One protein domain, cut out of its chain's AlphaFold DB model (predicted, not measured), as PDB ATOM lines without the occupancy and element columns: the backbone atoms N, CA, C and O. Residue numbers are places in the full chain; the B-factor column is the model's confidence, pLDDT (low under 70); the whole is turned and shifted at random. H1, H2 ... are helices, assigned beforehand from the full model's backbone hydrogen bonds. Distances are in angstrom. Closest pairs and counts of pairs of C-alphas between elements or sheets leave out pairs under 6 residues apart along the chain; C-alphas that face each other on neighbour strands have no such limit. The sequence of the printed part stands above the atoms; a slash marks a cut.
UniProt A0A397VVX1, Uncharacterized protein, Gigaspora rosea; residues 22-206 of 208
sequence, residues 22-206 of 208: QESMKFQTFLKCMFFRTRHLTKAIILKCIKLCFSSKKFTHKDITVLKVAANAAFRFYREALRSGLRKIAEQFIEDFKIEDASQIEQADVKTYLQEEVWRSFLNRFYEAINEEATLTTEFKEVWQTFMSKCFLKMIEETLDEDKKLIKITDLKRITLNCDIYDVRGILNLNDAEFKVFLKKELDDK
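This is residues 22 to 206 of the 208 residues of an uncharacterized protein of Gigaspora rosea (UniProt A0A397VVX1). One very long helix, H3, makes the long axis, and shorter helices pack on it in turn: H2 and H1 on its earlier part, H7 crossing it steeply near the last residues of both, as the arms of a V. H9 packs on H1, apart from H3, and the small H8 packs on H7. The printed part has 185 residues with nine named helices, H1 to H9 in order, and no named strand; its class is all helix. It is compact, with a radius of gyration of the C-alphas of 17.9 A, yet elongated, spanning 57 by 35 by 30 A.

H1, residues 22 to 35, touches H2, residues 43 to 53, at a steep tilt of 49 degrees, opposite ways; their closest C-alphas, of Phe 27 and Cys 53, are 6.5 A apart. H3, residues 61 to 97, touches H2 with residues 64 to 71 alone, about perpendicular at 79 degrees, the closest C-alphas being those of Ile 46 and Lys 68 at 6.3 A. With residues 71 to 78 alone H3 touches H1, at a steep tilt of 51 degrees, the same way; C-alphas 35 and 75 come closest, at 6.8 A. H4, residues 107 to 113, is close to H3 but not clearly touching, with C-alphas 93 and 113 7.5 A apart. H5, residues 116 to 126, and H3 only just touch, with 3 pairs of C-alphas within 8 A; the closest, of Leu 82 and Phe 122, are 7.0 A apart. H6, residues 132 to 135, is apart from H3. H7, residues 138 to 160, touches H3 with 16 pairs of C-alphas within 8 A, the closest those of Ala 90 and Ile 156 at 5.1 A; the tilt of 68 degrees is steep, only just short of about perpendicular. H8, residues 172 to 175, touches H7, with C-alphas 147 and 175 closest at 5.8 A. H9, residues 193 to 204, touches H1, with C-alphas 26 and 203 closest at 6.6 A. In H1, H2, H3, H4, H7 and H9 every O i to N i+4 pair is within hydrogen-bond range, in H5 5 of 7 are, and H6 and H8 are too short for such a pair.

H1 begins at C-alpha 22, (-4.016, 34.772, 18.159), and measures 20.0 A from first to last C-alpha. H3 measures 53.8 A and ends at C-alpha 97, (-29.158, 41.382, -20.038). H7 measures 32.9 A. H9 measures 16.1 A and ends at C-alpha 204, (3.579, 40.710, 10.956).

The two C-alphas farthest apart, of Lys 58 and Lys 98, are 57.5 A apart. The printed part has no cut. The links H7 to H8 and H8 to H9 are long, with 11 and 17 residues. The mean pLDDT of the printed part is 71.1, and residues 162 to 206 are among those under 70.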
ATOM      1  N   GLN A  22      -4.921  34.090  19.089       82.75
ATOM      2  CA  GLN A  22      -4.016  34.772  18.159       82.75
ATOM      3  C   GLN A  22      -3.451  33.807  17.106       82.75
ATOM      4  O   GLN A  22      -3.399  34.125  15.917       82.75
ATOM      5  N   GLU A  23      -3.075  32.597  17.515       86.62
ATOM      6  CA  GLU A  23      -2.594  31.561  16.604       86.62
ATOM      7  C   GLU A  23      -3.692  31.072  15.655       86.62
ATOM      8  O   GLU A  23      -3.438  30.879  14.468       86.62
ATOM      9  N   SER A  24      -4.919  30.915  16.151       85.38
ATOM     10  CA  SER A  24      -6.077  30.575  15.326       85.38
ATOM     11  C   SER A  24      -6.320  31.650  14.264       85.38
ATOM     12  O   SER A  24      -6.441  31.327  13.083       85.38
ATOM     13  N   MET A  25      -6.278  32.932  14.641       82.31
ATOM     14  CA  MET A  25      -6.385  34.047  13.694       82.31
ATOM     15  C   MET A  25      -5.263  34.020  12.651       82.31
ATOM     16  O   MET A  25      -5.539  34.141  11.458       82.31
ATOM     17  N   LYS A  26      -4.013  33.789  13.075       81.50
ATOM     18  CA  LYS A  26      -2.856  33.645  12.177       81.50
ATOM     19  C   LYS A  26      -3.057  32.503  11.176       81.50
ATOM     20  O   LYS A  26      -2.839  32.678   9.978       81.50
ATOM     21  N   PHE A  27      -3.510  31.344  11.652       85.81
ATOM     22  CA  PHE A  27      -3.762  30.178  10.809       85.81
ATOM     23  C   PHE A  27      -4.903  30.425   9.819       85.81
ATOM     24  O   PHE A  27      -4.778  30.065   8.652       85.81
ATOM     25  N   GLN A  28      -5.981  31.091  10.241       82.38
ATOM     26  CA  GLN A  28      -7.078  31.462   9.346       82.38
ATOM     27  C   GLN A  28      -6.632  32.452   8.262       82.38
ATOM     28  O   GLN A  28      -6.950  32.230   7.094       82.38
ATOM     29  N   THR A  29      -5.846  33.484   8.602       76.75
ATOM     30  CA  THR A  29      -5.243  34.400   7.612       76.75
ATOM     31  C   THR A  29      -4.401  33.625   6.595       76.75
ATOM     32  O   THR A  29      -4.557  33.805   5.387       76.75
ATOM     33  N   PHE A  30      -3.566  32.692   7.063       77.62
ATOM     34  CA  PHE A  30      -2.741  31.864   6.184       77.62
ATOM     35  C   PHE A  30      -3.585  30.984   5.254       77.62
ATOM     36  O   PHE A  30      -3.323  30.900   4.056       77.62
ATOM     37  N   LEU A  31      -4.626  30.331   5.782       81.00
ATOM     38  CA  LEU A  31      -5.526  29.489   4.993       81.00
ATOM     39  C   LEU A  31      -6.284  30.288   3.929       81.00
ATOM     40  O   LEU A  31      -6.471  29.777   2.827       81.00
ATOM     41  N   LYS A  32      -6.677  31.533   4.225       77.06
ATOM     42  CA  LYS A  32      -7.260  32.453   3.238       77.06
ATOM     43  C   LYS A  32      -6.267  32.755   2.124       77.06
ATOM     44  O   LYS A  32      -6.582  32.502   0.971       77.06
ATOM     45  N   CYS A  33      -5.043  33.162   2.463       72.50
ATOM     46  CA  CYS A  33      -3.978  33.404   1.482       72.50
ATOM     47  C   CYS A  33      -3.709  32.186   0.591       72.50
ATOM     48  O   CYS A  33      -3.444  32.325  -0.604       72.50
ATOM     49  N   MET A  34      -3.783  30.991   1.184       73.94
ATOM     50  CA  MET A  34      -3.614  29.730   0.479       73.94
ATOM     51  C   MET A  34      -4.778  29.400  -0.449       73.94
ATOM     52  O   MET A  34      -4.537  28.838  -1.510       73.94
ATOM     53  N   PHE A  35      -6.017  29.723  -0.074       76.31
ATOM     54  CA  PHE A  35      -7.218  29.381  -0.839       76.31
ATOM     55  C   PHE A  35      -7.152  29.856  -2.296       76.31
ATOM     56  O   PHE A  35      -7.522  29.109  -3.197       76.31
ATOM     57  N   PHE A  36      -6.598  31.043  -2.530       66.69
ATOM     58  CA  PHE A  36      -6.464  31.637  -3.866       66.69
ATOM     59  C   PHE A  36      -5.262  31.129  -4.663       66.69
ATOM     60  O   PHE A  36      -5.168  31.378  -5.859       66.69
ATOM     61  N   ARG A  37      -4.336  30.426  -4.007       64.56
ATOM     62  CA  ARG A  37      -3.038  30.024  -4.568       64.56
ATOM     63  C   ARG A  37      -2.820  28.507  -4.551       64.56
ATOM     64  O   ARG A  37      -1.704  28.019  -4.723       64.56
ATOM     65  N   THR A  38      -3.874  27.734  -4.277       63.56
ATOM     66  CA  THR A  38      -3.831  26.270  -4.325       63.56
ATOM     67  C   THR A  38      -5.108  25.683  -4.901       63.56
ATOM     68  O   THR A  38      -6.209  25.928  -4.408       63.56
ATOM     69  N   ARG A  39      -4.962  24.811  -5.905       55.97
ATOM     70  CA  ARG A  39      -6.108  24.089  -6.477       55.97
ATOM     71  C   ARG A  39      -6.750  23.137  -5.474       55.97
ATOM     72  O   ARG A  39      -7.972  22.947  -5.461       55.97
ATOM     73  N   HIS A  40      -5.935  22.466  -4.655       64.06
ATOM     74  CA  HIS A  40      -6.371  21.387  -3.765       64.06
ATOM     75  C   HIS A  40      -5.664  21.450  -2.419       64.06
ATOM     76  O   HIS A  40      -4.483  21.143  -2.329       64.06
ATOM     77  N   LEU A  41      -6.413  21.685  -1.343       73.25
ATOM     78  CA  LEU A  41      -5.887  21.564   0.012       73.25
ATOM     79  C   LEU A  41      -5.654  20.086   0.390       73.25
ATOM     80  O   LEU A  41      -6.510  19.436   0.989       73.25
ATOM     81  N   THR A  42      -4.505  19.519   0.013       76.44
ATOM     82  CA  THR A  42      -4.160  18.135   0.375       76.44
ATOM     83  C   THR A  42      -3.683  18.037   1.825       76.44
ATOM     84  O   THR A  42      -3.264  19.019   2.442       76.44
ATOM     85  N   LYS A  43      -3.666  16.818   2.382       78.69
ATOM     86  CA  LYS A  43      -3.115  16.566   3.728       78.69
ATOM     87  C   LYS A  43      -1.662  17.045   3.863       78.69
ATOM     88  O   LYS A  43      -1.286  17.518   4.934       78.69
ATOM     89  N   ALA A  44      -0.865  16.916   2.799       76.12
ATOM     90  CA  ALA A  44       0.532  17.341   2.777       76.12
ATOM     91  C   ALA A  44       0.661  18.870   2.785       76.12
ATOM     92  O   ALA A  44       1.490  19.402   3.520       76.12
ATOM     93  N   ILE A  45      -0.200  19.564   2.032       74.00
ATOM     94  CA  ILE A  45      -0.283  21.031   2.036       74.00
ATOM     95  C   ILE A  45      -0.622  21.527   3.434       74.00
ATOM     96  O   ILE A  45       0.127  22.319   3.991       74.00
ATOM     97  N   ILE A  46      -1.681  20.996   4.053       81.06
ATOM     98  CA  ILE A  46      -2.093  21.425   5.396       81.06
ATOM     99  C   ILE A  46      -0.959  21.239   6.406       81.06
ATOM    100  O   ILE A  46      -0.694  22.131   7.207       81.06
ATOM    101  N   LEU A  47      -0.263  20.100   6.359       81.06
ATOM    102  CA  LEU A  47       0.852  19.844   7.267       81.06
ATOM    103  C   LEU A  47       1.998  20.845   7.068       81.06
ATOM    104  O   LEU A  47       2.589  21.288   8.052       81.06
ATOM    105  N   LYS A  48       2.301  21.220   5.820       79.44
ATOM    106  CA  LYS A  48       3.277  22.275   5.519       79.44
ATOM    107  C   LYS A  48       2.802  23.630   6.047       79.44
ATOM    108  O   LYS A  48       3.584  24.296   6.715       79.44
ATOM    109  N   CYS A  49       1.535  23.995   5.844       79.44
ATOM    110  CA  CYS A  49       0.957  25.232   6.381       79.44
ATOM    111  C   CYS A  49       1.095  25.302   7.906       79.44
ATOM    112  O   CYS A  49       1.578  26.298   8.429       79.44
ATOM    113  N   ILE A  50       0.749  24.225   8.619       85.00
ATOM    114  CA  ILE A  50       0.885  24.155  10.082       85.00
ATOM    115  C   ILE A  50       2.343  24.393  10.499       85.00
ATOM    116  O   ILE A  50       2.607  25.232  11.356       85.00
ATOM    117  N   LYS A  51       3.297  23.698   9.864       82.31
ATOM    118  CA  LYS A  51       4.731  23.851  10.162       82.31
ATOM    119  C   LYS A  51       5.261  25.255   9.860       82.31
ATOM    120  O   LYS A  51       6.153  25.715  10.558       82.31
ATOM    121  N   LEU A  52       4.734  25.925   8.837       78.12
ATOM    122  CA  LEU A  52       5.126  27.293   8.485       78.12
ATOM    123  C   LEU A  52       4.555  28.325   9.454       78.12
ATOM    124  O   LEU A  52       5.282  29.201   9.907       78.12
ATOM    125  N   CYS A  53       3.271  28.216   9.798       81.25
ATOM    126  CA  CYS A  53       2.634  29.141  10.732       81.25
ATOM    127  C   CYS A  53       3.249  29.061  12.137       81.25
ATOM    128  O   CYS A  53       3.303  30.076  12.840       81.25
ATOM    129  N   PHE A  54       3.702  27.862  12.518       86.00
ATOM    130  CA  PHE A  54       4.051  27.485  13.884       86.00
ATOM    131  C   PHE A  54       5.357  26.674  13.940       86.00
ATOM    132  O   PHE A  54       5.407  25.590  14.521       86.00
ATOM    133  N   SER A  55       6.423  27.187  13.325       80.31
ATOM    134  CA  SER A  55       7.713  26.488  13.196       80.31
ATOM    135  C   SER A  55       8.375  26.126  14.531       80.31
ATOM    136  O   SER A  55       9.107  25.141  14.603       80.31
ATOM    137  N   SER A  56       8.098  26.889  15.589       84.00
ATOM    138  CA  SER A  56       8.623  26.673  16.942       84.00
ATOM    139  C   SER A  56       7.768  25.741  17.810       84.00
ATOM    140  O   SER A  56       8.228  25.309  18.867       84.00
ATOM    141  N   LYS A  57       6.539  25.400  17.391       86.12
ATOM    142  CA  LYS A  57       5.625  24.547  18.165       86.12
ATOM    143  C   LYS A  57       5.733  23.083  17.754       86.12
ATOM    144  O   LYS A  57       5.755  22.736  16.573       86.12
ATOM    145  N   LYS A  58       5.723  22.200  18.752       88.06
ATOM    146  CA  LYS A  58       5.572  20.756  18.551       88.06
ATOM    147  C   LYS A  58       4.101  20.389  18.703       88.06
ATOM    148  O   LYS A  58       3.514  20.639  19.747       88.06
ATOM    149  N   PHE A  59       3.534  19.778  17.671       89.19
ATOM    150  CA  PHE A  59       2.163  19.272  17.684       89.19
ATOM    151  C   PHE A  59       2.160  17.755  17.800       89.19
ATOM    152  O   PHE A  59       2.932  17.068  17.126       89.19
ATOM    153  N   THR A  60       1.254  17.227  18.615       91.00
ATOM    154  CA  THR A  60       0.976  15.792  18.660       91.00
ATOM    155  C   THR A  60       0.215  15.347  17.408       91.00
ATOM    156  O   THR A  60      -0.324  16.152  16.642       91.00
ATOM    157  N   HIS A  61       0.104  14.035  17.192       88.00
ATOM    158  CA  HIS A  61      -0.725  13.506  16.105       88.00
ATOM    159  C   HIS A  61      -2.205  13.929  16.236       88.00
ATOM    160  O   HIS A  61      -2.869  14.202  15.228       88.00
ATOM    161  N   LYS A  62      -2.720  14.013  17.472       90.19
ATOM    162  CA  LYS A  62      -4.090  14.459  17.761       90.19
ATOM    163  C   LYS A  62      -4.279  15.919  17.340       90.19
ATOM    164  O   LYS A  62      -5.203  16.210  16.583       90.19
ATOM    165  N   ASP A  63      -3.345  16.790  17.712       90.31
ATOM    166  CA  ASP A  63      -3.356  18.215  17.354       90.31
ATOM    167  C   ASP A  63      -3.363  18.423  15.839       90.31
ATOM    168  O   ASP A  63      -4.203  19.137  15.289       90.31
ATOM    169  N   ILE A  64      -2.470  17.722  15.133       89.88
ATOM    170  CA  ILE A  64      -2.396  17.766  13.669       89.88
ATOM    171  C   ILE A  64      -3.715  17.317  13.030       89.88
ATOM    172  O   ILE A  64      -4.106  17.840  11.986       89.88
ATOM    173  N   THR A  65      -4.404  16.345  13.625       89.69
ATOM    174  CA  THR A  65      -5.695  15.863  13.119       89.69
ATOM    175  C   THR A  65      -6.776  16.931  13.264       89.69
ATOM    176  O   THR A  65      -7.467  17.221  12.287       89.69
ATOM    177  N   VAL A  66      -6.864  17.585  14.426       90.25
ATOM    178  CA  VAL A  66      -7.804  18.693  14.668       90.25
ATOM    179  C   VAL A  66      -7.546  19.854  13.701       90.25
ATOM    180  O   VAL A  66      -8.469  20.319  13.031       90.25
ATOM    181  N   LEU A  67      -6.285  20.264  13.529       90.31
ATOM    182  CA  LEU A  67      -5.912  21.344  12.605       90.31
ATOM    183  C   LEU A  67      -6.235  21.013  11.144       90.31
ATOM    184  O   LEU A  67      -6.649  21.890  10.384       90.31
ATOM    185  N   LYS A  68      -6.097  19.744  10.738       88.94
ATOM    186  CA  LYS A  68      -6.509  19.284   9.403       88.94
ATOM    187  C   LYS A  68      -8.009  19.404   9.186       88.94
ATOM    188  O   LYS A  68      -8.422  19.817   8.101       88.94
ATOM    189  N   VAL A  69      -8.814  19.035  10.177       87.31
ATOM    190  CA  VAL A  69     -10.274  19.171  10.098       87.31
ATOM    191  C   VAL A  69     -10.652  20.646   9.987       87.31
ATOM    192  O   VAL A  69     -11.373  21.012   9.060       87.31
ATOM    193  N   ALA A  70     -10.078  21.499  10.840       89.31
ATOM    194  CA  ALA A  70     -10.315  22.941  10.816       89.31
ATOM    195  C   ALA A  70      -9.938  23.578   9.465       89.31
ATOM    196  O   ALA A  70     -10.721  24.343   8.904       89.31
ATOM    197  N   ALA A  71      -8.785  23.217   8.893       87.88
ATOM    198  CA  ALA A  71      -8.351  23.739   7.598       87.88
ATOM    199  C   ALA A  71      -9.293  23.341   6.448       87.88
ATOM    200  O   ALA A  71      -9.629  24.162   5.593       87.88
ATOM    201  N   ASN A  72      -9.767  22.090   6.439       82.94
ATOM    202  CA  ASN A  72     -10.739  21.632   5.445       82.94
ATOM    203  C   ASN A  72     -12.103  22.312   5.601       82.94
ATOM    204  O   ASN A  72     -12.729  22.644   4.591       82.94
ATOM    205  N   ALA A  73     -12.555  22.518   6.840       84.50
ATOM    206  CA  ALA A  73     -13.789  23.239   7.134       84.50
ATOM    207  C   ALA A  73     -13.706  24.693   6.643       84.50
ATOM    208  O   ALA A  73     -14.595  25.134   5.919       84.50
ATOM    209  N   ALA A  74     -12.596  25.387   6.917       84.75
ATOM    210  CA  ALA A  74     -12.352  26.743   6.424       84.75
ATOM    211  C   ALA A  74     -12.407  26.816   4.887       84.75
ATOM    212  O   ALA A  74     -13.136  27.624   4.327       84.75
ATOM    213  N   PHE A  75     -11.725  25.908   4.181       80.75
ATOM    214  CA  PHE A  75     -11.770  25.869   2.712       80.75
ATOM    215  C   PHE A  75     -13.159  25.547   2.152       80.75
ATOM    216  O   PHE A  75     -13.500  25.985   1.055       80.75
ATOM    217  N   ARG A  76     -13.963  24.736   2.848       79.25
ATOM    218  CA  ARG A  76     -15.361  24.507   2.461       79.25
ATOM    219  C   ARG A  76     -16.161  25.799   2.579       79.25
ATOM    220  O   ARG A  76     -16.763  26.194   1.588       79.25
ATOM    221  N   PHE A  77     -16.062  26.468   3.723       82.12
ATOM    222  CA  PHE A  77     -16.711  27.749   3.962       82.12
ATOM    223  C   PHE A  77     -16.307  28.802   2.917       82.12
ATOM    224  O   PHE A  77     -17.169  29.461   2.341       82.12
ATOM    225  N   TYR A  78     -15.016  28.905   2.574       80.12
ATOM    226  CA  TYR A  78     -14.557  29.865   1.563       80.12
ATOM    227  C   TYR A  78     -15.147  29.601   0.175       80.12
ATOM    228  O   TYR A  78     -15.563  30.533  -0.513       80.12
ATOM    229  N   ARG A  79     -15.260  28.329  -0.222       78.19
ATOM    230  CA  ARG A  79     -15.920  27.956  -1.483       78.19
ATOM    231  C   ARG A  79     -17.400  28.301  -1.490       78.19
ATOM    232  O   ARG A  79     -17.895  28.758  -2.513       78.19
ATOM    233  N   GLU A  80     -18.098  28.068  -0.386       76.62
ATOM    234  CA  GLU A  80     -19.526  28.381  -0.266       76.62
ATOM    235  C   GLU A  80     -19.771  29.890  -0.334       76.62
ATOM    236  O   GLU A  80     -20.649  30.326  -1.075       76.62
ATOM    237  N   ALA A  81     -18.944  30.690   0.344       79.31
ATOM    238  CA  ALA A  81     -19.013  32.147   0.273       79.31
ATOM    239  C   ALA A  81     -18.762  32.671  -1.152       79.31
ATOM    240  O   ALA A  81     -19.522  33.510  -1.641       79.31
ATOM    241  N   LEU A  82     -17.744  32.141  -1.845       78.81
ATOM    242  CA  LEU A  82     -17.451  32.502  -3.236       78.81
ATOM    243  C   LEU A  82     -18.620  32.127  -4.153       78.81
ATOM    244  O   LEU A  82     -19.070  32.951  -4.942       78.81
ATOM    245  N   ARG A  83     -19.146  30.903  -4.010       77.56
ATOM    246  CA  ARG A  83     -20.295  30.414  -4.782       77.56
ATOM    247  C   ARG A  83     -21.522  31.295  -4.575       77.56
ATOM    248  O   ARG A  83     -22.146  31.696  -5.548       77.56
ATOM    249  N   SER A  84     -21.860  31.592  -3.322       79.81
ATOM    250  CA  SER A  84     -23.014  32.425  -2.978       79.81
ATOM    251  C   SER A  84     -22.880  33.834  -3.551       79.81
ATOM    252  O   SER A  84     -23.842  34.366  -4.094       79.81
ATOM    253  N   GLY A  85     -21.683  34.425  -3.485       82.62
ATOM    254  CA  GLY A  85     -21.427  35.721  -4.103       82.62
ATOM    255  C   GLY A  85     -21.570  35.681  -5.626       82.62
ATOM    256  O   GLY A  85     -22.242  36.538  -6.183       82.62
ATOM    257  N   LEU A  86     -20.982  34.679  -6.290       82.62
ATOM    258  CA  LEU A  86     -21.036  34.549  -7.748       82.62
ATOM    259  C   LEU A  86     -22.459  34.325  -8.245       82.62
ATOM    260  O   LEU A  86     -22.831  34.899  -9.259       82.62
ATOM    261  N   ARG A  87     -23.254  33.533  -7.517       82.88
ATOM    262  CA  ARG A  87     -24.660  33.294  -7.846       82.88
ATOM    263  C   ARG A  87     -25.453  34.592  -7.894       82.88
ATOM    264  O   ARG A  87     -26.099  34.845  -8.895       82.88
ATOM    265  N   LYS A  88     -25.330  35.431  -6.864       86.94
ATOM    266  CA  LYS A  88     -26.042  36.717  -6.810       86.94
ATOM    267  C   LYS A  88     -25.711  37.613  -8.002       86.94
ATOM    268  O   LYS A  88     -26.591  38.253  -8.553       86.94
ATOM    269  N   ILE A  89     -24.437  37.658  -8.397       88.62
ATOM    270  CA  ILE A  89     -24.016  38.458  -9.554       88.62
ATOM    271  C   ILE A  89     -24.500  37.820 -10.860       88.62
ATOM    272  O   ILE A  89     -24.851  38.539 -11.785       88.62
ATOM    273  N   ALA A  90     -24.530  36.488 -10.953       87.75
ATOM    274  CA  ALA A  90     -25.022  35.790 -12.137       87.75
ATOM    275  C   ALA A  90     -26.530  35.999 -12.330       87.75
ATOM    276  O   ALA A  90     -26.959  36.266 -13.443       87.75
ATOM    277  N   GLU A  91     -27.309  35.933 -11.248       88.44
ATOM    278  CA  GLU A  91     -28.741  36.259 -11.240       88.44
ATOM    279  C   GLU A  91     -28.973  37.697 -11.727       88.44
ATOM    280  O   GLU A  91     -29.768  37.906 -12.638       88.44
ATOM    281  N   GLN A  92     -28.210  38.666 -11.203       91.19
ATOM    282  CA  GLN A  92     -28.315  40.060 -11.642       91.19
ATOM    283  C   GLN A  92     -27.930  40.238 -13.118       91.19
ATOM    284  O   GLN A  92     -28.614  40.938 -13.850       91.19
ATOM    285  N   PHE A  93     -26.871  39.574 -13.584       91.69
ATOM    286  CA  PHE A  93     -26.466  39.622 -14.989       91.69
ATOM    287  C   PHE A  93     -27.546  39.075 -15.924       91.69
ATOM    288  O   PHE A  93     -27.836  39.677 -16.953       91.69
ATOM    289  N   ILE A  94     -28.156  37.945 -15.564       89.19
ATOM    290  CA  ILE A  94     -29.249  37.348 -16.338       89.19
ATOM    291  C   ILE A  94     -30.425  38.323 -16.440       89.19
ATOM    292  O   ILE A  94     -30.975  38.494 -17.527       89.19
ATOM    293  N   GLU A  95     -30.779  38.983 -15.338       91.31
ATOM    294  CA  GLU A  95     -31.850  39.981 -15.301       91.31
ATOM    295  C   GLU A  95     -31.513  41.219 -16.150       91.31
ATOM    296  O   GLU A  95     -32.306  41.610 -17.011       91.31
ATOM    297  N   ASP A  96     -30.323  41.795 -15.960       91.56
ATOM    298  CA  ASP A  96     -29.877  43.023 -16.628       91.56
ATOM    299  C   ASP A  96     -29.813  42.852 -18.155       91.56
ATOM    300  O   ASP A  96     -30.225  43.741 -18.908       91.56
ATOM    301  N   PHE A  97     -29.324  41.697 -18.617       89.50
ATOM    302  CA  PHE A  97     -29.158  41.382 -20.038       89.50
ATOM    303  C   PHE A  97     -30.335  40.594 -20.628       89.50
ATOM    304  O   PHE A  97     -30.336  40.318 -21.827       89.50
ATOM    305  N   LYS A  98     -31.352  40.267 -19.818       90.31
ATOM    306  CA  LYS A  98     -32.526  39.467 -20.210       90.31
ATOM    307  C   LYS A  98     -32.134  38.163 -20.909       90.31
ATOM    308  O   LYS A  98     -32.660  37.830 -21.970       90.31
ATOM    309  N   ILE A  99     -31.171  37.457 -20.322       89.19
ATOM    310  CA  ILE A  99     -30.678  36.186 -20.851       89.19
ATOM    311  C   ILE A  99     -31.712  35.098 -20.557       89.19
ATOM    312  O   ILE A  99     -32.049  34.842 -19.406       89.19
ATOM    313  N   GLU A 100     -32.189  34.437 -21.599       85.38
ATOM    314  CA  GLU A 100     -33.106  33.298 -21.522       85.38
ATOM    315  C   GLU A 100     -32.377  31.974 -21.808       85.38
ATOM    316  O   GLU A 100     -32.788  30.926 -21.316       85.38
ATOM    317  N   ASP A 101     -31.271  32.010 -22.563       82.25
ATOM    318  CA  ASP A 101     -30.479  30.832 -22.931       82.25
ATOM    319  C   ASP A 101     -28.964  31.107 -22.899       82.25
ATOM    320  O   ASP A 101     -28.488  32.197 -23.225       82.25
ATOM    321  N   ALA A 102     -28.172  30.088 -22.549       79.00
ATOM    322  CA  ALA A 102     -26.719  30.207 -22.421       79.00
ATOM    323  C   ALA A 102     -26.009  30.589 -23.738       79.00
ATOM    324  O   ALA A 102     -24.928  31.178 -23.707       79.00
ATOM    325  N   SER A 103     -26.602  30.290 -24.898       81.81
ATOM    326  CA  SER A 103     -26.077  30.698 -26.210       81.81
ATOM    327  C   SER A 103     -26.113  32.210 -26.452       81.81
ATOM    328  O   SER A 103     -25.385  32.690 -27.319       81.81
ATOM    329  N   GLN A 104     -26.903  32.960 -25.676       85.06
ATOM    330  CA  GLN A 104     -26.968  34.424 -25.735       85.06
ATOM    331  C   GLN A 104     -25.829  35.101 -24.959       85.06
ATOM    332  O   GLN A 104     -25.677  36.317 -25.028       85.06
ATOM    333  N   ILE A 105     -25.032  34.341 -24.202       85.44
ATOM    334  CA  ILE A 105     -23.969  34.902 -23.370       85.44
ATOM    335  C   ILE A 105     -22.777  35.293 -24.246       85.44
ATOM    336  O   ILE A 105     -22.000  34.446 -24.699       85.44
ATOM    337  N   GLU A 106     -22.563  36.595 -24.414       86.88
ATOM    338  CA  GLU A 106     -21.376  37.105 -25.085       86.88
ATOM    339  C   GLU A 106     -20.194  37.245 -24.114       86.88
ATOM    340  O   GLU A 106     -20.299  37.761 -22.997       86.88
ATOM    341  N   GLN A 107     -18.996  36.836 -24.550       80.88
ATOM    342  CA  GLN A 107     -17.791  37.009 -23.727       80.88
ATOM    343  C   GLN A 107     -17.465  38.483 -23.447       80.88
ATOM    344  O   GLN A 107     -16.807  38.778 -22.447       80.88
ATOM    345  N   ALA A 108     -17.875  39.396 -24.331       85.44
ATOM    346  CA  ALA A 108     -17.687  40.830 -24.148       85.44
ATOM    347  C   ALA A 108     -18.518  41.357 -22.968       85.44
ATOM    348  O   ALA A 108     -17.975  42.065 -22.116       85.44
ATOM    349  N   ASP A 109     -19.776  40.932 -22.853       86.69
ATOM    350  CA  ASP A 109     -20.668  41.309 -21.752       86.69
ATOM    351  C   ASP A 109     -20.148  40.786 -20.418       86.69
ATOM    352  O   ASP A 109     -20.041  41.530 -19.448       86.69
ATOM    353  N   VAL A 110     -19.684  39.535 -20.388       84.00
ATOM    354  CA  VAL A 110     -19.070  38.943 -19.192       84.00
ATOM    355  C   VAL A 110     -17.832  39.712 -18.732       84.00
ATOM    356  O   VAL A 110     -17.654  39.933 -17.533       84.00
ATOM    357  N   LYS A 111     -16.962  40.124 -19.661       80.50
ATOM    358  CA  LYS A 111     -15.782  40.940 -19.328       80.50
ATOM    359  C   LYS A 111     -16.173  42.331 -18.834       80.50
ATOM    360  O   LYS A 111     -15.525  42.853 -17.932       80.50
ATOM    361  N   THR A 112     -17.223  42.906 -19.410       85.62
ATOM    362  CA  THR A 112     -17.721  44.238 -19.052       85.62
ATOM    363  C   THR A 112     -18.423  44.231 -17.701       85.62
ATOM    364  O   THR A 112     -18.304  45.198 -16.955       85.62
ATOM    365  N   TYR A 113     -19.109  43.143 -17.359       86.94
ATOM    366  CA  TYR A 113     -19.819  42.999 -16.095       86.94
ATOM    367  C   TYR A 113     -18.891  42.599 -14.946       86.94
ATOM    368  O   TYR A 113     -19.007  43.095 -13.830       86.94
ATOM    369  N   LEU A 114     -17.923  41.718 -15.215       84.81
ATOM    370  CA  LEU A 114     -16.982  41.219 -14.215       84.81
ATOM    371  C   LEU A 114     -15.658  41.993 -14.235       84.81
ATOM    372  O   LEU A 114     -14.586  41.394 -14.330       84.81
ATOM    373  N   GLN A 115     -15.733  43.320 -14.150       87.81
ATOM    374  CA  GLN A 115     -14.558  44.197 -14.082       87.81
ATOM    375  C   GLN A 115     -13.768  44.035 -12.776       87.81
ATOM    376  O   GLN A 115     -14.227  43.400 -11.821       87.81
ATOM    377  N   GLU A 116     -12.583  44.658 -12.728       83.56
ATOM    378  CA  GLU A 116     -11.675  44.624 -11.575       83.56
ATOM    379  C   GLU A 116     -12.358  44.941 -10.252       83.56
ATOM    380  O   GLU A 116     -12.219  44.189  -9.291       83.56
ATOM    381  N   GLU A 117     -13.166  45.989 -10.212       84.88
ATOM    382  CA  GLU A 117     -13.889  46.399  -9.010       84.88
ATOM    383  C   GLU A 117     -14.830  45.298  -8.498       84.88
ATOM    384  O   GLU A 117     -14.878  45.002  -7.298       84.88
ATOM    385  N   VAL A 118     -15.523  44.625  -9.422       83.50
ATOM    386  CA  VAL A 118     -16.484  43.570  -9.108       83.50
ATOM    387  C   VAL A 118     -15.764  42.338  -8.585       83.50
ATOM    388  O   VAL A 118     -16.092  41.875  -7.489       83.50
ATOM    389  N   TRP A 119     -14.754  41.815  -9.290       78.38
ATOM    390  CA  TRP A 119     -14.047  40.635  -8.788       78.38
ATOM    391  C   TRP A 119     -13.190  40.930  -7.553       78.38
ATOM    392  O   TRP A 119     -12.995  40.036  -6.723       78.38
ATOM    393  N   ARG A 120     -12.711  42.166  -7.372       77.69
ATOM    394  CA  ARG A 120     -11.948  42.576  -6.183       77.69
ATOM    395  C   ARG A 120     -12.829  42.633  -4.944       77.69
ATOM    396  O   ARG A 120     -12.364  42.287  -3.862       77.69
ATOM    397  N   SER A 121     -14.122  42.929  -5.088       77.75
ATOM    398  CA  SER A 121     -15.078  42.842  -3.974       77.75
ATOM    399  C   SER A 121     -15.139  41.437  -3.351       77.75
ATOM    400  O   SER A 121     -15.316  41.295  -2.136       77.75
ATOM    401  N   PHE A 122     -14.921  40.387  -4.152       73.25
ATOM    402  CA  PHE A 122     -14.826  39.022  -3.642       73.25
ATOM    403  C   PHE A 122     -13.567  38.837  -2.817       73.25
ATOM    404  O   PHE A 122     -13.660  38.268  -1.735       73.25
ATOM    405  N   LEU A 123     -12.423  39.349  -3.280       70.88
ATOM    406  CA  LEU A 123     -11.180  39.322  -2.511       70.88
ATOM    407  C   LEU A 123     -11.380  40.019  -1.162       70.88
ATOM    408  O   LEU A 123     -11.158  39.391  -0.133       70.88
ATOM    409  N   ASN A 124     -11.926  41.235  -1.144       63.16
ATOM    410  CA  ASN A 124     -12.142  41.999   0.091       63.16
ATOM    411  C   ASN A 124     -13.009  41.250   1.120       63.16
ATOM    412  O   ASN A 124     -12.736  41.303   2.315       63.16
ATOM    413  N   ARG A 125     -13.998  40.453   0.686       57.78
ATOM    414  CA  ARG A 125     -14.788  39.596   1.598       57.78
ATOM    415  C   ARG A 125     -13.982  38.473   2.246       57.78
ATOM    416  O   ARG A 125     -14.292  38.045   3.357       57.78
ATOM    417  N   PHE A 126     -12.954  37.972   1.571       59.38
ATOM    418  CA  PHE A 126     -12.011  37.027   2.166       59.38
ATOM    419  C   PHE A 126     -10.923  37.738   2.967       59.38
ATOM    420  O   PHE A 126     -10.313  37.129   3.852       59.38
ATOM    421  N   TYR A 127     -10.756  39.035   2.739       59.03
ATOM    422  CA  TYR A 127      -9.597  39.783   3.138       59.03
ATOM    423  C   TYR A 127      -9.915  41.194   3.652       59.03
ATOM    424  O   TYR A 127      -9.794  42.180   2.937       59.03
ATOM    425  N   GLU A 128     -10.139  41.311   4.955       50.62
ATOM    426  CA  GLU A 128      -9.867  42.572   5.662       50.62
ATOM    427  C   GLU A 128      -8.359  42.759   5.939       50.62
ATOM    428  O   GLU A 128      -7.976  43.674   6.655       50.62
ATOM    429  N   ALA A 129      -7.495  41.861   5.445       47.94
ATOM    430  CA  ALA A 129      -6.115  41.745   5.914       47.94
ATOM    431  C   ALA A 129      -5.030  41.755   4.829       47.94
ATOM    432  O   ALA A 129      -3.883  41.897   5.234       47.94
ATOM    433  N   ILE A 130      -5.347  41.630   3.523       55.19
ATOM    434  CA  ILE A 130      -4.268  41.625   2.520       55.19
ATOM    435  C   ILE A 130      -3.712  42.994   2.215       55.19
ATOM    436  O   ILE A 130      -4.439  43.925   1.884       55.19
ATOM    437  N   ASN A 131      -2.389  43.048   2.196       58.75
ATOM    438  CA  ASN A 131      -1.630  44.044   1.485       58.75
ATOM    439  C   ASN A 131      -1.917  43.893  -0.019       58.75
ATOM    440  O   ASN A 131      -1.352  43.039  -0.715       58.75
ATOM    441  N   GLU A 132      -2.859  44.701  -0.502       62.00
ATOM    442  CA  GLU A 132      -3.310  44.698  -1.892       62.00
ATOM    443  C   GLU A 132      -2.166  44.996  -2.864       62.00
ATOM    444  O   GLU A 132      -2.064  44.334  -3.893       62.00
ATOM    445  N   GLU A 133      -1.267  45.918  -2.515       62.91
ATOM    446  CA  GLU A 133      -0.113  46.299  -3.339       62.91
ATOM    447  C   GLU A 133       0.826  45.110  -3.586       62.91
ATOM    448  O   GLU A 133       1.282  44.891  -4.705       62.91
ATOM    449  N   ALA A 134       1.064  44.291  -2.560       59.56
ATOM    450  CA  ALA A 134       1.893  43.093  -2.676       59.56
ATOM    451  C   ALA A 134       1.173  41.905  -3.343       59.56
ATOM    452  O   ALA A 134       1.827  40.950  -3.755       59.56
ATOM    453  N   THR A 135      -0.161  41.922  -3.407       61.53
ATOM    454  CA  THR A 135      -0.964  40.785  -3.891       61.53
ATOM    455  C   THR A 135      -1.426  40.961  -5.329       61.53
ATOM    456  O   THR A 135      -1.452  39.995  -6.086       61.53
ATOM    457  N   LEU A 136      -1.810  42.177  -5.712       67.00
ATOM    458  CA  LEU A 136      -2.443  42.490  -6.989       67.00
ATOM    459  C   LEU A 136      -1.405  42.801  -8.077       67.00
ATOM    460  O   LEU A 136      -1.499  43.822  -8.762       67.00
ATOM    461  N   THR A 137      -0.424  41.912  -8.246       69.25
ATOM    462  CA  THR A 137       0.506  41.966  -9.383       69.25
ATOM    463  C   THR A 137      -0.260  41.808 -10.698       69.25
ATOM    464  O   THR A 137      -1.345  41.222 -10.722       69.25
ATOM    465  N   THR A 138       0.287  42.301 -11.813       71.69
ATOM    466  CA  THR A 138      -0.352  42.165 -13.136       71.69
ATOM    467  C   THR A 138      -0.683  40.706 -13.456       71.69
ATOM    468  O   THR A 138      -1.811  40.404 -13.838       71.69
ATOM    469  N   GLU A 139       0.253  39.789 -13.195       67.06
ATOM    470  CA  GLU A 139       0.049  38.351 -13.389       67.06
ATOM    471  C   GLU A 139      -1.101  37.813 -12.524       67.06
ATOM    472  O   GLU A 139      -1.984  37.119 -13.032       67.06
ATOM    473  N   PHE A 140      -1.147  38.175 -11.235       70.06
ATOM    474  CA  PHE A 140      -2.246  37.773 -10.358       70.06
ATOM    475  C   PHE A 140      -3.587  38.301 -10.869       70.06
ATOM    476  O   PHE A 140      -4.557  37.546 -10.906       70.06
ATOM    477  N   LYS A 141      -3.656  39.574 -11.283       73.19
ATOM    478  CA  LYS A 141      -4.885  40.181 -11.810       73.19
ATOM    479  C   LYS A 141      -5.385  39.444 -13.048       73.19
ATOM    480  O   LYS A 141      -6.561  39.097 -13.101       73.19
ATOM    481  N   GLU A 142      -4.514  39.156 -14.011       72.19
ATOM    482  CA  GLU A 142      -4.874  38.443 -15.244       72.19
ATOM    483  C   GLU A 142      -5.373  37.020 -14.965       72.19
ATOM    484  O   GLU A 142      -6.418  36.586 -15.474       72.19
ATOM    485  N   VAL A 143      -4.649  36.298 -14.109       68.38
ATOM    486  CA  VAL A 143      -5.005  34.949 -13.670       68.38
ATOM    487  C   VAL A 143      -6.342  34.947 -12.935       68.38
ATOM    488  O   VAL A 143      -7.225  34.136 -13.235       68.38
ATOM    489  N   TRP A 144      -6.504  35.855 -11.976       75.06
ATOM    490  CA  TRP A 144      -7.681  35.923 -11.126       75.06
ATOM    491  C   TRP A 144      -8.915  36.387 -11.898       75.06
ATOM    492  O   TRP A 144      -9.972  35.774 -11.770       75.06
ATOM    493  N   GLN A 145      -8.777  37.383 -12.773       77.94
ATOM    494  CA  GLN A 145      -9.818  37.785 -13.719       77.94
ATOM    495  C   GLN A 145     -10.265  36.589 -14.565       77.94
ATOM    496  O   GLN A 145     -11.458  36.304 -14.654       77.94
ATOM    497  N   THR A 146      -9.320  35.839 -15.139       75.81
ATOM    498  CA  THR A 146      -9.627  34.652 -15.953       75.81
ATOM    499  C   THR A 146     -10.357  33.581 -15.141       75.81
ATOM    500  O   THR A 146     -11.314  32.971 -15.628       75.81
ATOM    501  N   PHE A 147      -9.918  33.342 -13.902       74.88
ATOM    502  CA  PHE A 147     -10.572  32.427 -12.969       74.88
ATOM    503  C   PHE A 147     -12.016  32.860 -12.698       74.88
ATOM    504  O   PHE A 147     -12.946  32.076 -12.892       74.88
ATOM    505  N   MET A 148     -12.199  34.117 -12.296       78.50
ATOM    506  CA  MET A 148     -13.495  34.669 -11.931       78.50
ATOM    507  C   MET A 148     -14.452  34.657 -13.117       78.50
ATOM    508  O   MET A 148     -15.579  34.205 -12.954       78.50
ATOM    509  N   SER A 149     -14.000  35.028 -14.319       79.88
ATOM    510  CA  SER A 149     -14.829  34.992 -15.531       79.88
ATOM    511  C   SER A 149     -15.297  33.576 -15.870       79.88
ATOM    512  O   SER A 149     -16.462  33.382 -16.202       79.88
ATOM    513  N   LYS A 150     -14.435  32.561 -15.721       76.62
ATOM    514  CA  LYS A 150     -14.829  31.154 -15.914       76.62
ATOM    515  C   LYS A 150     -15.826  30.679 -14.861       76.62
ATOM    516  O   LYS A 150     -16.778  29.980 -15.195       76.62
ATOM    517  N   CYS A 151     -15.604  31.023 -13.593       76.94
ATOM    518  CA  CYS A 151     -16.532  30.679 -12.517       76.94
ATOM    519  C   CYS A 151     -17.886  31.375 -12.683       76.94
ATOM    520  O   CYS A 151     -18.912  30.775 -12.384       76.94
ATOM    521  N   PHE A 152     -17.875  32.612 -13.165       83.00
ATOM    522  CA  PHE A 152     -19.059  33.415 -13.408       83.00
ATOM    523  C   PHE A 152     -19.894  32.882 -14.575       83.00
ATOM    524  O   PHE A 152     -21.065  32.590 -14.369       83.00
ATOM    525  N   LEU A 153     -19.281  32.632 -15.740       81.62
ATOM    526  CA  LEU A 153     -19.933  31.984 -16.891       81.62
ATOM    527  C   LEU A 153     -20.656  30.704 -16.485       81.62
ATOM    528  O   LEU A 153     -21.833  30.509 -16.758       81.62
ATOM    529  N   LYS A 154     -19.942  29.858 -15.746       77.56
ATOM    530  CA  LYS A 154     -20.466  28.584 -15.281       77.56
ATOM    531  C   LYS A 154     -21.616  28.741 -14.284       77.56
ATOM    532  O   LYS A 154     -22.498  27.895 -14.230       77.56
ATOM    533  N   MET A 155     -21.608  29.813 -13.494       82.31
ATOM    534  CA  MET A 155     -22.710  30.134 -12.592       82.31
ATOM    535  C   MET A 155     -23.942  30.619 -13.358       82.31
ATOM    536  O   MET A 155     -25.042  30.242 -12.989       82.31
ATOM    537  N   ILE A 156     -23.764  31.404 -14.425       83.19
ATOM    538  CA  ILE A 156     -24.866  31.815 -15.308       83.19
ATOM    539  C   ILE A 156     -25.501  30.578 -15.954       83.19
ATOM    540  O   ILE A 156     -26.710  30.402 -15.859       83.19
ATOM    541  N   GLU A 157     -24.688  29.684 -16.528       80.31
ATOM    542  CA  GLU A 157     -25.156  28.409 -17.094       80.31
ATOM    543  C   GLU A 157     -25.950  27.575 -16.072       80.31
ATOM    544  O   GLU A 157     -26.982  27.008 -16.415       80.31
ATOM    545  N   GLU A 158     -25.486  27.498 -14.818       76.00
ATOM    546  CA  GLU A 158     -26.201  26.807 -13.732       76.00
ATOM    547  C   GLU A 158     -27.520  27.485 -13.350       76.00
ATOM    548  O   GLU A 158     -28.461  26.795 -12.973       76.00
ATOM    549  N   THR A 159     -27.572  28.815 -13.362       81.50
ATOM    550  CA  THR A 159     -28.777  29.561 -12.983       81.50
ATOM    551  C   THR A 159     -29.853  29.472 -14.067       81.50
ATOM    552  O   THR A 159     -31.030  29.422 -13.731       81.50
ATOM    553  N   LEU A 160     -29.464  29.422 -15.345       79.50
ATOM    554  CA  LEU A 160     -30.389  29.282 -16.477       79.50
ATOM    555  C   LEU A 160     -30.948  27.858 -16.631       79.50
ATOM    556  O   LEU A 160     -32.011  27.676 -17.214       79.50
ATOM    557  N   ASP A 161     -30.239  26.844 -16.131       73.06
ATOM    558  CA  ASP A 161     -30.604  25.436 -16.293       73.06
ATOM    559  C   ASP A 161     -31.036  24.821 -14.947       73.06
ATOM    560  O   ASP A 161     -30.251  24.156 -14.262       73.06
ATOM    561  N   GLU A 162     -32.300  25.054 -14.562       55.50
ATOM    562  CA  GLU A 162     -32.887  24.575 -13.294       55.50
ATOM    563  C   GLU A 162     -32.806  23.039 -13.124       55.50
ATOM    564  O   GLU A 162     -32.744  22.539 -11.994       55.50
ATOM    565  N   ASP A 163     -32.733  22.286 -14.230       51.72
ATOM    566  CA  ASP A 163     -32.681  20.818 -14.257       51.72
ATOM    567  C   ASP A 163     -31.249  20.240 -14.186       51.72
ATOM    568  O   ASP A 163     -31.054  19.047 -13.884       51.72
ATOM    569  N   LYS A 164     -30.200  21.049 -14.404       47.47
ATOM    570  CA  LYS A 164     -28.808  20.581 -14.294       47.47
ATOM    571  C   LYS A 164     -28.303  20.637 -12.854       47.47
ATOM    572  O   LYS A 164     -27.999  21.673 -12.272       47.47
ATOM    573  N   LYS A 165     -28.122  19.437 -12.284       44.62
ATOM    574  CA  LYS A 165     -27.506  19.186 -10.967       44.62
ATOM    575  C   LYS A 165     -26.310  20.104 -10.687       44.62
ATOM    576  O   LYS A 165     -25.306  20.037 -11.395       44.62
ATOM    577  N   LEU A 166     -26.403  20.806  -9.547       42.78
ATOM    578  CA  LEU A 166     -25.333  21.494  -8.811       42.78
ATOM    579  C   LEU A 166     -23.952  20.980  -9.202       42.78
ATOM    580  O   LEU A 166     -23.562  19.858  -8.851       42.78
ATOM    581  N   ILE A 167     -23.172  21.830  -9.854       40.62
ATOM    582  CA  ILE A 167     -21.807  21.461 -10.163       40.62
ATOM    583  C   ILE A 167     -21.058  21.257  -8.850       40.62
ATOM    584  O   ILE A 167     -21.072  22.076  -7.917       40.62
ATOM    585  N   LYS A 168     -20.461  20.069  -8.751       40.16
ATOM    586  CA  LYS A 168     -19.706  19.627  -7.588       40.16
ATOM    587  C   LYS A 168     -18.496  20.545  -7.419       40.16
ATOM    588  O   LYS A 168     -17.858  20.952  -8.385       40.16
ATOM    589  N   ILE A 169     -18.093  20.767  -6.168       39.31
ATOM    590  CA  ILE A 169     -16.840  21.440  -5.754       39.31
ATOM    591  C   ILE A 169     -15.591  20.962  -6.543       39.31
ATOM    592  O   ILE A 169     -14.561  21.635  -6.560       39.31
ATOM    593  N   THR A 170     -15.659  19.802  -7.202       38.16
ATOM    594  CA  THR A 170     -14.656  19.278  -8.137       38.16
ATOM    595  C   THR A 170     -14.413  20.110  -9.395       38.16
ATOM    596  O   THR A 170     -13.369  19.915 -10.010       38.16
ATOM    597  N   ASP A 171     -15.280  21.058  -9.743       39.62
ATOM    598  CA  ASP A 171     -15.060  21.905 -10.922       39.62
ATOM    599  C   ASP A 171     -14.377  23.229 -10.568       39.62
ATOM    600  O   ASP A 171     -13.496  23.659 -11.304       39.62
ATOM    601  N   LEU A 172     -14.626  23.790  -9.376       41.16
ATOM    602  CA  LEU A 172     -13.804  24.878  -8.803       41.16
ATOM    603  C   LEU A 172     -12.319  24.478  -8.720       41.16
ATOM    604  O   LEU A 172     -11.422  25.280  -8.962       41.16
ATOM    605  N   LYS A 173     -12.072  23.191  -8.456       43.44
ATOM    606  CA  LYS A 173     -10.760  22.529  -8.448       43.44
ATOM    607  C   LYS A 173     -10.018  22.572  -9.800       43.44
ATOM    608  O   LYS A 173      -8.801  22.412  -9.802       43.44
ATOM    609  N   ARG A 174     -10.715  22.739 -10.931       36.88
ATOM    610  CA  ARG A 174     -10.117  22.787 -12.282       36.88
ATOM    611  C   ARG A 174      -9.804  24.206 -12.766       36.88
ATOM    612  O   ARG A 174      -9.074  24.341 -13.742       36.88
ATOM    613  N   ILE A 175     -10.347  25.237 -12.114       37.28
ATOM    614  CA  ILE A 175     -10.375  26.602 -12.665       37.28
ATOM    615  C   ILE A 175      -9.262  27.488 -12.087       37.28
ATOM    616  O   ILE A 175      -8.839  28.419 -12.765       37.28
ATOM    617  N   THR A 176      -8.718  27.188 -10.901       37.88
ATOM    618  CA  THR A 176      -7.524  27.866 -10.350       37.88
ATOM    619  C   THR A 176      -6.313  27.571 -11.246       37.88
ATOM    620  O   THR A 176      -5.734  26.492 -11.151       37.88
ATOM    621  N   LEU A 177      -5.976  28.464 -12.174       31.61
ATOM    622  CA  LEU A 177      -4.867  28.320 -13.121       31.61
ATOM    623  C   LEU A 177      -3.759  29.319 -12.772       31.61
ATOM    624  O   LEU A 177      -4.051  30.478 -12.564       31.61
ATOM    625  N   ASN A 178      -2.509  28.856 -12.768       33.59
ATOM    626  CA  ASN A 178      -1.247  29.604 -12.911       33.59
ATOM    627  C   ASN A 178      -0.662  30.451 -11.762       33.59
ATOM    628  O   ASN A 178       0.492  30.828 -11.889       33.59
ATOM    629  N   CYS A 179      -1.302  30.609 -10.601       39.00
ATOM    630  CA  CYS A 179      -0.611  31.089  -9.378       39.00
ATOM    631  C   CYS A 179      -0.332  29.947  -8.384       39.00
ATOM    632  O   CYS A 179      -0.509  30.079  -7.170       39.00
ATOM    633  N   ASP A 180       0.020  28.776  -8.912       43.81
ATOM    634  CA  ASP A 180       0.234  27.571  -8.124       43.81
ATOM    635  C   ASP A 180       1.560  27.672  -7.349       43.81
ATOM    636  O   ASP A 180       2.618  27.286  -7.839       43.81
ATOM    637  N   ILE A 181       1.506  28.110  -6.083       49.03
ATOM    638  CA  ILE A 181       2.644  27.921  -5.158       49.03
ATOM    639  C   ILE A 181       2.833  26.421  -4.889       49.03
ATOM    640  O   ILE A 181       3.887  25.984  -4.452       49.03
ATOM    641  N   TYR A 182       1.815  25.598  -5.142       47.25
ATOM    642  CA  TYR A 182       1.922  24.148  -5.103       47.25
ATOM    643  C   TYR A 182       1.803  23.577  -6.505       47.25
ATOM    644  O   TYR A 182       0.731  23.653  -7.096       47.25
ATOM    645  N   ASP A 183       2.870  22.954  -6.999       49.78
ATOM    646  CA  ASP A 183       2.825  22.281  -8.294       49.78
ATOM    647  C   ASP A 183       1.815  21.113  -8.308       49.78
ATOM    648  O   ASP A 183       1.268  20.689  -7.281       49.78
ATOM    649  N   VAL A 184       1.600  20.526  -9.489       44.75
ATOM    650  CA  VAL A 184       0.719  19.358  -9.688       44.75
ATOM    651  C   VAL A 184       1.091  18.137  -8.828       44.75
ATOM    652  O   VAL A 184       0.295  17.207  -8.707       44.75
ATOM    653  N   ARG A 185       2.279  18.126  -8.207       49.84
ATOM    654  CA  ARG A 185       2.781  17.077  -7.308       49.84
ATOM    655  C   ARG A 185       2.580  17.427  -5.826       49.84
ATOM    656  O   ARG A 185       2.945  16.638  -4.955       49.84
ATOM    657  N   GLY A 186       1.989  18.581  -5.506       48.16
ATOM    658  CA  GLY A 186       1.798  19.058  -4.134       48.16
ATOM    659  C   GLY A 186       3.088  19.571  -3.481       48.16
ATOM    660  O   GLY A 186       3.197  19.631  -2.243       48.16
ATOM    661  N   ILE A 187       4.086  19.939  -4.286       51.28
ATOM    662  CA  ILE A 187       5.320  20.555  -3.811       51.28
ATOM    663  C   ILE A 187       5.091  22.058  -3.701       51.28
ATOM    664  O   ILE A 187       4.927  22.748  -4.697       51.28
ATOM    665  N   LEU A 188       5.094  22.550  -2.460       50.47
ATOM    666  CA  LEU A 188       5.173  23.973  -2.151       50.47
ATOM    667  C   LEU A 188       6.486  24.533  -2.712       50.47
ATOM    668  O   LEU A 188       7.551  24.215  -2.173       50.47
ATOM    669  N   ASN A 189       6.416  25.375  -3.733       51.72
ATOM    670  CA  ASN A 189       7.498  26.246  -4.146       51.72
ATOM    671  C   ASN A 189       7.670  27.352  -3.098       51.72
ATOM    672  O   ASN A 189       7.181  28.470  -3.216       51.72
ATOM    673  N   LEU A 190       8.378  27.005  -2.026       42.28
ATOM    674  CA  LEU A 190       8.760  27.936  -0.973       42.28
ATOM    675  C   LEU A 190       9.702  29.035  -1.470       42.28
ATOM    676  O   LEU A 190       9.930  29.978  -0.726       42.28
ATOM    677  N   ASN A 191      10.312  28.921  -2.649       40.50
ATOM    678  CA  ASN A 191      11.261  29.918  -3.152       40.50
ATOM    679  C   ASN A 191      10.600  31.049  -3.933       40.50
ATOM    680  O   ASN A 191      11.309  31.914  -4.437       40.50
ATOM    681  N   ASP A 192       9.271  31.088  -3.950       55.09
ATOM    682  CA  ASP A 192       8.539  32.304  -4.253       55.09
ATOM    683  C   ASP A 192       8.844  33.346  -3.158       55.09
ATOM    684  O   ASP A 192       8.283  33.348  -2.053       55.09
ATOM    685  N   ALA A 193       9.863  34.162  -3.432       52.72
ATOM    686  CA  ALA A 193      10.334  35.210  -2.541       52.72
ATOM    687  C   ALA A 193       9.227  36.239  -2.284       52.72
ATOM    688  O   ALA A 193       9.124  36.751  -1.170       52.72
ATOM    689  N   GLU A 194       8.360  36.470  -3.269       53.16
ATOM    690  CA  GLU A 194       7.231  37.386  -3.163       53.16
ATOM    691  C   GLU A 194       6.170  36.825  -2.219       53.16
ATOM    692  O   GLU A 194       5.750  37.527  -1.302       53.16
ATOM    693  N   PHE A 195       5.830  35.536  -2.317       52.66
ATOM    694  CA  PHE A 195       4.919  34.887  -1.373       52.66
ATOM    695  C   PHE A 195       5.474  34.865   0.054       52.66
ATOM    696  O   PHE A 195       4.725  35.070   1.008       52.66
ATOM    697  N   LYS A 196       6.783  34.651   0.229       53.06
ATOM    698  CA  LYS A 196       7.437  34.730   1.546       53.06
ATOM    699  C   LYS A 196       7.386  36.142   2.131       53.06
ATOM    700  O   LYS A 196       7.100  36.283   3.319       53.06
ATOM    701  N   VAL A 197       7.659  37.170   1.327       56.59
ATOM    702  CA  VAL A 197       7.589  38.580   1.744       56.59
ATOM    703  C   VAL A 197       6.150  38.981   2.052       56.59
ATOM    704  O   VAL A 197       5.902  39.609   3.076       56.59
ATOM    705  N   PHE A 198       5.202  38.573   1.216       52.84
ATOM    706  CA  PHE A 198       3.776  38.783   1.418       52.84
ATOM    707  C   PHE A 198       3.297  38.104   2.703       52.84
ATOM    708  O   PHE A 198       2.782  38.782   3.579       52.84
ATOM    709  N   LEU A 199       3.558  36.805   2.890       55.09
ATOM    710  CA  LEU A 199       3.227  36.104   4.132       55.09
ATOM    711  C   LEU A 199       3.841  36.785   5.351       55.09
ATOM    712  O   LEU A 199       3.212  36.827   6.401       55.09
ATOM    713  N   LYS A 200       5.065  37.297   5.229       55.88
ATOM    714  CA  LYS A 200       5.697  38.052   6.302       55.88
ATOM    715  C   LYS A 200       4.910  39.333   6.607       55.88
ATOM    716  O   LYS A 200       4.537  39.516   7.753       55.88
ATOM    717  N   LYS A 201       4.570  40.148   5.600       54.19
ATOM    718  CA  LYS A 201       3.729  41.352   5.761       54.19
ATOM    719  C   LYS A 201       2.361  41.022   6.377       54.19
ATOM    720  O   LYS A 201       2.022  41.555   7.420       54.19
ATOM    721  N   GLU A 202       1.638  40.049   5.827       50.28
ATOM    722  CA  GLU A 202       0.310  39.618   6.302       50.28
ATOM    723  C   GLU A 202       0.276  39.123   7.752       50.28
ATOM    724  O   GLU A 202      -0.731  39.249   8.456       50.28
ATOM    725  N   LEU A 203       1.350  38.451   8.175       49.72
ATOM    726  CA  LEU A 203       1.439  37.842   9.498       49.72
ATOM    727  C   LEU A 203       2.068  38.786  10.529       49.72
ATOM    728  O   LEU A 203       1.756  38.634  11.711       49.72
ATOM    729  N   ASP A 204       2.902  39.734  10.095       49.59
ATOM    730  CA  ASP A 204       3.579  40.710  10.956       49.59
ATOM    731  C   ASP A 204       2.759  42.015  11.120       49.59
ATOM    732  O   ASP A 204       2.797  42.608  12.198       49.59
ATOM    733  N   ASP A 205       1.938  42.426  10.137       40.06
ATOM    734  CA  ASP A 205       1.129  43.668  10.190       40.06
ATOM    735  C   ASP A 205      -0.054  43.607  11.181       40.06
ATOM    736  O   ASP A 205      -0.696  44.619  11.451       40.06
ATOM    737  N   LYS A 206      -0.322  42.453  11.813       39.78
ATOM    738  CA  LYS A 206      -1.349  42.311  12.869       39.78
ATOM    739  C   LYS A 206      -0.846  42.585  14.296       39.78
ATOM    740  O   LYS A 206      -1.488  42.153  15.253       39.78
TER     741      LYS A 206